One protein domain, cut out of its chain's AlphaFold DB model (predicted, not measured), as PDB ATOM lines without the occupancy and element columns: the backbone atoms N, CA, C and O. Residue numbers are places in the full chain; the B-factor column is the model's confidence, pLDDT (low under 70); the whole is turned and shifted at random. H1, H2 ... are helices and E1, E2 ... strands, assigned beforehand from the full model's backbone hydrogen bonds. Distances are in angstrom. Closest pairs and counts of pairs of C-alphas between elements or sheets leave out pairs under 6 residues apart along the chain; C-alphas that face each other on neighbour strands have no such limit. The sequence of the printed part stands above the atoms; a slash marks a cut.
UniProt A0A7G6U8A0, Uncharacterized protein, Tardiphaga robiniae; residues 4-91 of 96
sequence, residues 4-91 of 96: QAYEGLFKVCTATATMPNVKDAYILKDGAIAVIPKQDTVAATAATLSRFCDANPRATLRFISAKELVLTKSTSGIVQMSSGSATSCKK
ATOM      1  N   GLN A   4     183.940 199.449 164.056       82.12
ATOM      2  CA  GLN A   4     184.949 199.098 163.043       82.12
ATOM      3  C   GLN A   4     184.838 197.637 162.578       82.12
ATOM      4  O   GLN A   4     185.013 197.336 161.400       82.12
ATOM      5  N   ALA A   5     184.509 196.717 163.493       83.56
ATOM      6  CA  ALA A   5     184.284 195.318 163.138       83.56
ATOM      7  C   ALA A   5     183.026 195.164 162.268       83.56
ATOM      8  O   ALA A   5     183.022 194.364 161.331       83.56
ATOM      9  N   TYR A   6     181.989 195.967 162.531       88.25
ATOM     10  CA  TYR A   6     180.780 195.984 161.710       88.25
ATOM     11  C   TYR A   6     181.048 196.524 160.302       88.25
ATOM     12  O   TYR A   6     180.570 195.944 159.335       88.25
ATOM     13  N   GLU A   7     181.859 197.577 160.162       91.06
ATOM     14  CA  GLU A   7     182.239 198.121 158.852       91.06
ATOM     15  C   GLU A   7     182.938 197.068 157.976       91.06
ATOM     16  O   GLU A   7     182.627 196.924 156.792       91.06
ATOM     17  N   GLY A   8     183.842 196.282 158.574       91.75
ATOM     18  CA  GLY A   8     184.486 195.157 157.899       91.75
ATOM     19  C   GLY A   8     183.468 194.129 157.401       91.75
ATOM     20  O   GLY A   8     183.466 193.789 156.220       91.75
ATOM     21  N   LEU A   9     182.557 193.684 158.270       92.88
ATOM     22  CA  LEU A   9     181.501 192.736 157.895       92.88
ATOM     23  C   LEU A   9     180.550 193.300 156.839       92.88
ATOM     24  O   LEU A   9     180.131 192.567 155.945       92.88
ATOM     25  N   PHE A  10     180.236 194.590 156.909       94.50
ATOM     26  CA  PHE A  10     179.379 195.258 155.942       94.50
ATOM     27  C   PHE A  10     179.990 195.233 154.544       94.50
ATOM     28  O   PHE A  10     179.318 194.799 153.613       94.50
ATOM     29  N   LYS A  11     181.282 195.564 154.408       95.44
ATOM     30  CA  LYS A  11     182.006 195.472 153.126       95.44
ATOM     31  C   LYS A  11     181.966 194.054 152.551       95.44
ATOM     32  O   LYS A  11     181.682 193.874 151.364       95.44
ATOM     33  N   VAL A  12     182.198 193.042 153.393       95.81
ATOM     34  CA  VAL A  12     182.114 191.630 152.982       95.81
ATOM     35  C   VAL A  12     180.697 191.273 152.533       95.81
ATOM     36  O   VAL A  12     180.519 190.654 151.483       95.81
ATOM     37  N   CYS A  13     179.680 191.680 153.293       96.25
ATOM     38  CA  CYS A  13     178.278 191.409 152.993       96.25
ATOM     39  C   CYS A  13     177.857 192.032 151.657       96.25
ATOM     40  O   CYS A  13     177.291 191.342 150.811       96.25
ATOM     41  N   THR A  14     178.181 193.308 151.430       96.94
ATOM     42  CA  THR A  14     177.841 194.011 150.187       96.94
ATOM     43  C   THR A  14     178.534 193.397 148.978       96.94
ATOM     44  O   THR A  14     177.898 193.216 147.946       96.94
ATOM     45  N   ALA A  15     179.806 192.999 149.102       96.75
ATOM     46  CA  ALA A  15     180.500 192.301 148.021       96.75
ATOM     47  C   ALA A  15     179.859 190.932 147.739       96.75
ATOM     48  O   ALA A  15     179.631 190.568 146.586       96.75
ATOM     49  N   THR A  16     179.497 190.196 148.792       96.81
ATOM     50  CA  THR A  16     178.838 188.887 148.683       96.81
ATOM     51  C   THR A  16     177.482 188.981 147.987       96.81
ATOM     52  O   THR A  16     177.179 188.137 147.147       96.81
ATOM     53  N   ALA A  17     176.700 190.033 148.254       97.00
ATOM     54  CA  ALA A  17     175.416 190.276 147.591       97.00
ATOM     55  C   ALA A  17     175.536 190.410 146.060       97.00
ATOM     56  O   ALA A  17     174.580 190.136 145.344       97.00
ATOM     57  N   THR A  18     176.713 190.788 145.545       96.81
ATOM     58  CA  THR A  18     176.956 190.912 144.097       96.81
ATOM     59  C   THR A  18     177.401 189.607 143.426       96.81
ATOM     60  O   THR A  18     177.568 189.564 142.207       96.81
ATOM     61  N   MET A  19     177.597 188.520 144.184       96.31
ATOM     62  CA  MET A  19     178.039 187.248 143.611       96.31
ATOM     63  C   MET A  19     176.957 186.625 142.708       96.31
ATOM     64  O   MET A  19     175.769 186.693 143.026       96.31
ATOM     65  N   PRO A  20     177.329 185.937 141.607       96.06
ATOM     66  CA  PRO A  20     176.364 185.497 140.594       96.06
ATOM     67  C   PRO A  20     175.205 184.649 141.128       96.06
ATOM     68  O   PRO A  20     174.055 184.888 140.756       96.06
ATOM     69  N   ASN A  21     175.492 183.699 142.024       96.31
ATOM     70  CA  ASN A  21     174.500 182.799 142.616       96.31
ATOM     71  C   ASN A  21     173.924 183.314 143.950       96.31
ATOM     72  O   ASN A  21     173.261 182.560 144.652       96.31
ATOM     73  N   VAL A  22     174.156 184.571 144.324       96.94
ATOM     74  CA  VAL A  22     173.588 185.163 145.542       96.94
ATOM     75  C   VAL A  22     172.398 186.032 145.158       96.94
ATOM     76  O   VAL A  22     172.500 186.889 144.282       96.94
ATOM     77  N   LYS A  23     171.243 185.755 145.764       96.00
ATOM     78  CA  LYS A  23     170.032 186.569 145.648       96.00
ATOM     79  C   LYS A  23     170.077 187.722 146.646       96.00
ATOM     80  O   LYS A  23     169.923 188.861 146.240       96.00
ATOM     81  N   ASP A  24     170.333 187.397 147.910       95.25
ATOM     82  CA  ASP A  24     170.443 188.343 149.019       95.25
ATOM     83  C   ASP A  24     171.537 187.882 149.987       95.25
ATOM     84  O   ASP A  24     171.810 186.681 150.095       95.25
ATOM     85  N   ALA A  25     172.136 188.830 150.708       96.56
ATOM     86  CA  ALA A  25     173.130 188.570 151.742       96.56
ATOM     87  C   ALA A  25     172.797 189.330 153.034       96.56
ATOM     88  O   ALA A  25     172.268 190.441 152.994       96.56
ATOM     89  N   TYR A  26     173.135 188.736 154.175       95.38
ATOM     90  CA  TYR A  26     172.833 189.252 155.505       95.38
ATOM     91  C   TYR A  26     174.027 189.072 156.436       95.38
ATOM     92  O   TYR A  26     174.735 188.069 156.370       95.38
ATOM     93  N   ILE A  27     174.204 190.015 157.357       95.12
ATOM     94  CA  ILE A  27     175.110 189.858 158.496       95.12
ATOM     95  C   ILE A  27     174.301 189.236 159.631       95.12
ATOM     96  O   ILE A  27     173.288 189.796 160.047       95.12
ATOM     97  N   LEU A  28     174.733 188.078 160.120       93.31
ATOM     98  CA  LEU A  28     174.112 187.400 161.253       93.31
ATOM     99  C   LEU A  28     174.577 187.997 162.585       93.31
ATOM    100  O   LEU A  28     175.629 188.635 162.669       93.31
ATOM    101  N   LYS A  29     173.826 187.740 163.661       91.19
ATOM    102  CA  LYS A  29     174.137 188.241 165.013       91.19
ATOM    103  C   LYS A  29     175.523 187.840 165.534       91.19
ATOM    104  O   LYS A  29     176.081 188.539 166.373       91.19
ATOM    105  N   ASP A  30     176.061 186.719 165.058       89.94
ATOM    106  CA  ASP A  30     177.384 186.198 165.422       89.94
ATOM    107  C   ASP A  30     178.503 186.658 164.473       89.94
ATOM    108  O   ASP A  30     179.655 186.263 164.635       89.94
ATOM    109  N   GLY A  31     178.183 187.524 163.507       90.38
ATOM    110  CA  GLY A  31     179.137 188.097 162.564       90.38
ATOM    111  C   GLY A  31     179.443 187.220 161.350       90.38
ATOM    112  O   GLY A  31     180.323 187.569 160.567       90.38
ATOM    113  N   ALA A  32     178.739 186.102 161.157       93.00
ATOM    114  CA  ALA A  32     178.806 185.366 159.899       93.00
ATOM    115  C   ALA A  32     178.008 186.065 158.790       93.00
ATOM    116  O   ALA A  32     177.077 186.829 159.051       93.00
ATOM    117  N   ILE A  33     178.355 185.762 157.541       95.88
ATOM    118  CA  ILE A  33     177.588 186.196 156.376       95.88
ATOM    119  C   ILE A  33     176.647 185.068 155.986       95.88
ATOM    120  O   ILE A  33     177.079 183.937 155.775       95.88
ATOM    121  N   ALA A  34     175.360 185.363 155.888       95.56
ATOM    122  CA  ALA A  34     174.371 184.443 155.360       95.56
ATOM    123  C   ALA A  34     173.940 184.874 153.964       95.56
ATOM    124  O   ALA A  34     173.819 186.066 153.699       95.56
ATOM    125  N   VAL A  35     173.687 183.917 153.080       95.94
ATOM    126  CA  VAL A  35     173.219 184.178 151.719       95.94
ATOM    127  C   VAL A  35     171.990 183.353 151.394       95.94
ATOM    128  O   VAL A  35     171.891 182.185 151.767       95.94
ATOM    129  N   ILE A  36     171.079 183.958 150.642       95.25
ATOM    130  CA  ILE A  36     170.027 183.239 149.932       95.25
ATOM    131  C   ILE A  36     170.577 182.924 148.542       95.25
ATOM    132  O   ILE A  36     170.825 183.860 147.774       95.25
ATOM    133  N   PRO A  37     170.809 181.651 148.190       95.25
ATOM    134  CA  PRO A  37     171.273 181.314 146.855       95.25
ATOM    135  C   PRO A  37     170.150 181.491 145.821       95.25
ATOM    136  O   PRO A  37     168.975 181.277 146.116       95.25
ATOM    137  N   LYS A  38     170.502 181.851 144.581       95.62
ATOM    138  CA  LYS A  38     169.562 181.806 143.444       95.62
ATOM    139  C   LYS A  38     169.287 180.364 143.016       95.62
ATOM    140  O   LYS A  38     168.164 180.035 142.653       95.62
ATOM    141  N   GLN A  39     170.320 179.523 143.060       94.06
ATOM    142  CA  GLN A  39     170.269 178.091 142.790       94.06
ATOM    143  C   GLN A  39     170.904 177.330 143.956       94.06
ATOM    144  O   GLN A  39     172.084 177.520 144.264       94.06
ATOM    145  N   ASP A  40     170.126 176.442 144.571       89.75
ATOM    146  CA  ASP A  40     170.535 175.633 145.727       89.75
ATOM    147  C   ASP A  40     171.045 174.243 145.306       89.75
ATOM    148  O   ASP A  40     170.682 173.208 145.858       89.75
ATOM    149  N   THR A  41     171.854 174.200 144.245       93.38
ATOM    150  CA  THR A  41     172.539 172.972 143.823       93.38
ATOM    151  C   THR A  41     173.919 172.905 144.468       93.38
ATOM    152  O   THR A  41     174.547 173.934 144.731       93.38
ATOM    153  N   VAL A  42     174.434 171.692 144.691       91.62
ATOM    154  CA  VAL A  42     175.765 171.483 145.295       91.62
ATOM    155  C   VAL A  42     176.856 172.208 144.503       91.62
ATOM    156  O   VAL A  42     177.699 172.881 145.086       91.62
ATOM    157  N   ALA A  43     176.819 172.138 143.170       93.25
ATOM    158  CA  ALA A  43     177.815 172.793 142.323       93.25
ATOM    159  C   ALA A  43     177.768 174.328 142.441       93.25
ATOM    160  O   ALA A  43     178.809 174.973 142.586       93.25
ATOM    161  N   ALA A  44     176.571 174.924 142.419       93.44
ATOM    162  CA  ALA A  44     176.414 176.375 142.473       93.44
ATOM    163  C   ALA A  44     176.787 176.947 143.852       93.44
ATOM    164  O   ALA A  44     177.454 177.984 143.947       93.44
ATOM    165  N   THR A  45     176.404 176.260 144.931       93.25
ATOM    166  CA  THR A  45     176.752 176.656 146.303       93.25
ATOM    167  C   THR A  45     178.237 176.441 146.591       93.25
ATOM    168  O   THR A  45     178.868 177.343 147.139       93.25
ATOM    169  N   ALA A  46     178.849 175.345 146.125       93.06
ATOM    170  CA  ALA A  46     180.292 175.119 146.245       93.06
ATOM    171  C   ALA A  46     181.116 176.188 145.508       93.06
ATOM    172  O   ALA A  46     182.061 176.735 146.075       93.06
ATOM    173  N   ALA A  47     180.731 176.551 144.278       94.75
ATOM    174  CA  ALA A  47     181.395 177.619 143.531       94.75
ATOM    175  C   ALA A  47     181.284 178.977 144.247       94.75
ATOM    176  O   ALA A  47     182.250 179.740 144.299       94.75
ATOM    177  N   THR A  48     180.120 179.265 144.836       95.69
ATOM    178  CA  THR A  48     179.888 180.488 145.623       95.69
ATOM    179  C   THR A  48     180.736 180.500 146.890       95.69
ATOM    180  O   THR A  48     181.417 181.486 147.163       95.69
ATOM    181  N   LEU A  49     180.746 179.390 147.632       94.81
ATOM    182  CA  LEU A  49     181.530 179.226 148.851       94.81
ATOM    183  C   LEU A  49     183.029 179.360 148.577       94.81
ATOM    184  O   LEU A  49     183.711 180.066 149.314       94.81
ATOM    185  N   SER A  50     183.533 178.740 147.502       94.31
ATOM    186  CA  SER A  50     184.940 178.864 147.112       94.31
ATOM    187  C   SER A  50     185.309 180.324 146.888       94.31
ATOM    188  O   SER A  50     186.197 180.827 147.574       94.31
ATOM    189  N   ARG A  51     184.572 181.021 146.008       95.19
ATOM    190  CA  ARG A  51     184.819 182.436 145.685       95.19
ATOM    191  C   ARG A  51     184.741 183.328 146.919       95.19
ATOM    192  O   ARG A  51     185.576 184.210 147.099       95.19
ATOM    193  N   PHE A  52     183.753 183.095 147.781       96.31
ATOM    194  CA  PHE A  52     183.625 183.832 149.031       96.31
ATOM    195  C   PHE A  52     184.837 183.623 149.939       96.31
ATOM    196  O   PHE A  52     185.385 184.600 150.446       96.31
ATOM    197  N   CYS A  53     185.275 182.377 150.123       95.25
ATOM    198  CA  CYS A  53     186.411 182.066 150.980       95.25
ATOM    199  C   CYS A  53     187.757 182.484 150.375       95.25
ATOM    200  O   CYS A  53     188.691 182.721 151.136       95.25
ATOM    201  N   ASP A  54     187.881 182.573 149.046       94.62
ATOM    202  CA  ASP A  54     189.055 183.160 148.379       94.62
ATOM    203  C   ASP A  54     189.199 184.643 148.740       94.62
ATOM    204  O   ASP A  54     190.278 185.091 149.118       94.62
ATOM    205  N   ALA A  55     188.096 185.395 148.694       94.12
ATOM    206  CA  ALA A  55     188.088 186.812 149.049       94.12
ATOM    207  C   ALA A  55     188.130 187.060 150.570       94.12
ATOM    208  O   ALA A  55     188.649 188.080 151.019       94.12
ATOM    209  N   ASN A  56     187.585 186.140 151.374       94.25
ATOM    210  CA  ASN A  56     187.372 186.317 152.813       94.25
ATOM    211  C   ASN A  56     187.846 185.090 153.613       94.25
ATOM    212  O   ASN A  56     187.037 184.391 154.234       94.25
ATOM    213  N   PRO A  57     189.162 184.822 153.668       91.75
ATOM    214  CA  PRO A  57     189.712 183.576 154.211       91.75
ATOM    215  C   PRO A  57     189.418 183.346 155.700       91.75
ATOM    216  O   PRO A  57     189.509 182.224 156.189       91.75
ATOM    217  N   ARG A  58     189.064 184.403 156.442       90.62
ATOM    218  CA  ARG A  58     188.763 184.340 157.880       90.62
ATOM    219  C   ARG A  58     187.273 184.401 158.221       90.62
ATOM    220  O   ARG A  58     186.946 184.306 159.400       90.62
ATOM    221  N   ALA A  59     186.403 184.567 157.227       92.75
ATOM    222  CA  ALA A  59     184.965 184.698 157.433       92.75
ATOM    223  C   ALA A  59     184.256 183.332 157.480       92.75
ATOM    224  O   ALA A  59     184.856 182.280 157.249       92.75
ATOM    225  N   THR A  60     182.957 183.365 157.761       94.50
ATOM    226  CA  THR A  60     182.063 182.203 157.708       94.50
ATOM    227  C   THR A  60     180.888 182.543 156.802       94.50
ATOM    228  O   THR A  60     180.276 183.600 156.976       94.50
ATOM    229  N   LEU A  61     180.581 181.653 155.856       94.62
ATOM    230  CA  LEU A  61     179.422 181.757 154.972       94.62
ATOM    231  C   LEU A  61     178.378 180.711 155.361       94.62
ATOM    232  O   LEU A  61     178.699 179.528 155.466       94.62
ATOM    233  N   ARG A  62     177.125 181.130 155.522       94.62
ATOM    234  CA  ARG A  62     175.969 180.248 155.701       94.62
ATOM    235  C   ARG A  62     175.035 180.372 154.502       94.62
ATOM    236  O   ARG A  62     174.641 181.475 154.142       94.62
ATOM    237  N   PHE A  63     174.620 179.251 153.930       94.25
ATOM    238  CA  PHE A  63     173.506 179.236 152.983       94.25
ATOM    239  C   PHE A  63     172.197 179.106 153.758       94.25
ATOM    240  O   PHE A  63     172.078 178.239 154.622       94.25
ATOM    241  N   ILE A  64     171.241 179.987 153.479       92.19
ATOM    242  CA  ILE A  64     169.887 179.898 154.024       92.19
ATOM    243  C   ILE A  64     169.061 179.054 153.056       92.19
ATOM    244  O   ILE A  64     168.870 179.437 151.901       92.19
ATOM    245  N   SER A  65     168.564 177.914 153.529       90.00
ATOM    246  CA  SER A  65     167.709 177.035 152.733       90.00
ATOM    247  C   SER A  65     166.305 177.616 152.542       90.00
ATOM    248  O   SER A  65     165.817 178.428 153.336       90.00
ATOM    249  N   ALA A  66     165.591 177.132 151.523       89.06
ATOM    250  CA  ALA A  66     164.194 177.507 151.291       89.06
ATOM    251  C   ALA A  66     163.296 177.223 152.511       89.06
ATOM    252  O   ALA A  66     162.424 178.025 152.845       89.06
ATOM    253  N   LYS A  67     163.540 176.113 153.222       89.44
ATOM    254  CA  LYS A  67     162.794 175.752 154.436       89.44
ATOM    255  C   LYS A  67     163.001 176.777 155.550       89.44
ATOM    256  O   LYS A  67     162.041 177.166 156.208       89.44
ATOM    257  N   GLU A  68     164.236 177.226 155.756       89.75
ATOM    258  CA  GLU A  68     164.547 178.243 156.764       89.75
ATOM    259  C   GLU A  68     163.924 179.591 156.415       89.75
ATOM    260  O   GLU A  68     163.367 180.240 157.294       89.75
ATOM    261  N   LEU A  69     163.923 179.988 155.140       88.56
ATOM    262  CA  LEU A  69     163.271 181.230 154.713       88.56
ATOM    263  C   LEU A  69     161.777 181.254 155.046       88.56
ATOM    264  O   LEU A  69     161.271 182.257 155.550       88.56
ATOM    265  N   VAL A  70     161.089 180.132 154.824       89.19
ATOM    266  CA  VAL A  70     159.664 179.982 155.156       89.19
ATOM    267  C   VAL A  70     159.416 180.063 156.667       89.19
ATOM    268  O   VAL A  70     158.384 180.586 157.087       89.19
ATOM    269  N   LEU A  71     160.343 179.568 157.490       87.88
ATOM    270  CA  LEU A  71     160.222 179.606 158.951       87.88
ATOM    271  C   LEU A  71     160.489 181.002 159.519       87.88
ATOM    272  O   LEU A  71     159.782 181.446 160.421       87.88
ATOM    273  N   THR A  72     161.486 181.695 158.980       85.50
ATOM    274  CA  THR A  72     161.975 182.960 159.528       85.50
ATOM    275  C   THR A  72     161.072 184.151 159.179       85.50
ATOM    276  O   THR A  72     160.983 185.097 159.964       85.50
ATOM    277  N   LYS A  73     160.371 184.100 158.030       82.44
ATOM    278  CA  LYS A  73     159.294 185.018 157.574       82.44
ATOM    279  C   LYS A  73     159.608 186.525 157.529       82.44
ATOM    280  O   LYS A  73     158.765 187.302 157.095       82.44
ATOM    281  N   SER A  74     160.780 186.960 157.981       88.06
ATOM    282  CA  SER A  74     161.151 188.366 158.143       88.06
ATOM    283  C   SER A  74     162.668 188.551 158.092       88.06
ATOM    284  O   SER A  74     163.433 187.664 158.473       88.06
ATOM    285  N   THR A  75     163.111 189.730 157.657       86.62
ATOM    286  CA  THR A  75     164.534 190.107 157.629       86.62
ATOM    287  C   THR A  75     165.139 190.181 159.029       86.62
ATOM    288  O   THR A  75     166.269 189.739 159.231       86.62
ATOM    289  N   SER A  76     164.381 190.673 160.013       88.25
ATOM    290  CA  SER A  76     164.797 190.695 161.419       88.25
ATOM    291  C   SER A  76     165.052 189.285 161.946       88.25
ATOM    292  O   SER A  76     166.071 189.053 162.592       88.25
ATOM    293  N   GLY A  77     164.190 188.324 161.605       88.75
ATOM    294  CA  GLY A  77     164.405 186.921 161.940       88.75
ATOM    295  C   GLY A  77     165.693 186.365 161.326       88.75
ATOM    296  O   GLY A  77     166.419 185.644 162.007       88.75
ATOM    297  N   ILE A  78     166.011 186.727 160.075       89.31
ATOM    298  CA  ILE A  78     167.212 186.235 159.378       89.31
ATOM    299  C   ILE A  78     168.471 186.734 160.083       89.31
ATOM    300  O   ILE A  78     169.357 185.944 160.391       89.31
ATOM    301  N   VAL A  79     168.528 188.024 160.412       89.75
ATOM    302  CA  VAL A  79     169.671 188.627 161.118       89.75
ATOM    303  C   VAL A  79     169.882 187.996 162.505       89.75
ATOM    304  O   VAL A  79     171.013 187.901 162.977       89.75
ATOM    305  N   GLN A  80     168.817 187.510 163.152       91.00
ATOM    306  CA  GLN A  80     168.884 186.831 164.453       91.00
ATOM    307  C   GLN A  80     169.297 185.349 164.377       91.00
ATOM    308  O   GLN A  80     169.531 184.725 165.425       91.00
ATOM    309  N   MET A  81     169.410 184.771 163.176       89.75
ATOM    310  CA  MET A  81     169.933 183.415 162.996       89.75
ATOM    311  C   MET A  81     171.399 183.344 163.442       89.75
ATOM    312  O   MET A  81     172.134 184.328 163.387       89.75
ATOM    313  N   SER A  82     171.835 182.175 163.909       87.31
ATOM    314  CA  SER A  82     173.261 181.895 164.096       87.31
ATOM    315  C   SER A  82     173.847 181.278 162.833       87.31
ATOM    316  O   SER A  82     173.133 180.680 162.029       87.31
ATOM    317  N   SER A  83     175.163 181.356 162.681       82.81
ATOM    318  CA  SER A  83     175.925 180.617 161.674       82.81
ATOM    319  C   SER A  83     175.719 179.101 161.781       82.81
ATOM    320  O   SER A  83     175.743 178.408 160.765       82.81
ATOM    321  N   GLY A  84     175.363 178.590 162.967       80.88
ATOM    322  CA  GLY A  84     175.052 177.179 163.210       80.88
ATOM    323  C   GLY A  84     176.260 176.284 162.947       80.88
ATOM    324  O   GLY A  84     177.356 176.576 163.411       80.88
ATOM    325  N   SER A  85     176.070 175.203 162.188       68.62
ATOM    326  CA  SER A  85     177.137 174.264 161.803       68.62
ATOM    327  C   SER A  85     177.904 174.686 160.542       68.62
ATOM    328  O   SER A  85     178.557 173.849 159.920       68.62
ATOM    329  N   ALA A  86     177.802 175.952 160.118       79.56
ATOM    330  CA  ALA A  86     178.507 176.437 158.937       79.56
ATOM    331  C   ALA A  86     180.027 176.311 159.118       79.56
ATOM    332  O   ALA A  86     180.608 176.791 160.093       79.56
ATOM    333  N   THR A  87     180.682 175.666 158.155       75.94
ATOM    334  CA  THR A  87     182.138 175.514 158.154       75.94
ATOM    335  C   THR A  87     182.801 176.857 157.855       75.94
ATOM    336  O   THR A  87     182.494 177.495 156.849       75.94
ATOM    337  N   SER A  88     183.733 177.287 158.708       87.31
ATOM    338  CA  SER A  88     184.472 178.534 158.491       87.31
ATOM    339  C   SER A  88     185.402 178.443 157.278       87.31
ATOM    340  O   SER A  88     185.977 177.389 156.984       87.31
ATOM    341  N   CYS A  89     185.630 179.575 156.610       92.06
ATOM    342  CA  CYS A  89     186.579 179.641 155.502       92.06
ATOM    343  C   CYS A  89     188.007 179.328 155.945       92.06
ATOM    344  O   CYS A  89     188.752 178.751 155.161       92.06
ATOM    345  N   LYS A  90     188.370 179.606 157.206       88.31
ATOM    346  CA  LYS A  90     189.683 179.228 157.752       88.31
ATOM    347  C   LYS A  90     189.918 177.729 157.622       88.31
ATOM    348  O   LYS A  90     190.946 177.309 157.101       88.31
ATOM    349  N   LYS A  91     188.918 176.930 158.012       86.12
ATOM    350  CA  LYS A  91     188.978 175.471 157.921       86.12
ATOM    351  C   LYS A  91     189.041 174.993 156.467       86.12
ATOM    352  O   LYS A  91     189.795 174.077 156.175       86.12
TER     353      LYS A  91
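Overview. This is residues 4 to 91 of the 96 residues of an uncharacterized protein of Tardiphaga robiniae (UniProt A0A7G6U8A0). A small three-stranded sheet has two longer helices, H1 and H2, covering one face, while two short helices, H3 and H4, fold into an arch away from them. H4 only grazes the sheet, and the last stretch, residues 80 to 91, runs past the E3 side with no named element. The 88 printed residues hold four helices and three strands, in the order H1 E1 E2 H2 E3 H3 H4, with a mixed sheet E1 E2 E3 and a mixed class of helices and strands. The whole is compact and rounded, with a radius of gyration of the C-alphas of 11.9 A and spans of 32 by 30 by 24 A.

Arrangement. Start at E2, residues 33 to 37, the inner strand. Edge strand E1, residues 22 to 27, forms an antiparallel hairpin with it; look at N 26 and O 34, 2.8 A apart. On the other side of E2 is edge strand E3, residues 61 to 63, parallel at 34 degrees, with N 35 and O 62 at 2.8 A. H1, residues 4 to 17, is on the sheet at a height of 7.7 A, over E1 and along it at 1 degrees on the local plane; their closest C-alphas, Ala 17 and Ala 25, are 5.0 A apart. H2, residues 42 to 55, is on the same face at a height of 9.5 A, over E2 and only just slantwise to it at 31 degrees on the local plane. These two layers, helices on one face of a sheet, include the strand-helix-strand unit E2, H2, E3, two parallel strands with a helix between, whose crossover is right-handed. H1 and H2 are close but not clearly touching: their closest C-alphas, Thr 16 and Phe 52, are 7.0 A apart. H3, residues 66 to 72, is not on the sheet. It is close to but not clearly touching H4, residues 75 to 79, with closest C-alphas Thr 72 and Ile 78 at 6.2 A. In H1, H2, H3 and H4 every O i to N i+4 pair is within hydrogen-bond range.

Along the chain. Find C-alpha 22 at (173.588, 185.163, 145.542), where E1 begins its 13.9 A; E2 spans 12.4 A and E3 6.7 A. From C-alpha 4 at (184.949, 199.098, 163.043), H1 runs 20.2 A; H2 runs 20.0 A. H3 measures 10.1 A, and H4 covers 6.4 A to C-alpha 79 at (169.671, 188.627, 161.118).

Size, cuts and confidence. Look to Gln 4 and Thr 41 for the two C-alphas farthest apart, 34.7 A. The printed part has no cut, and the six links between named elements are tight. The mean pLDDT of the printed part is 91.6; residue 85 is under 70.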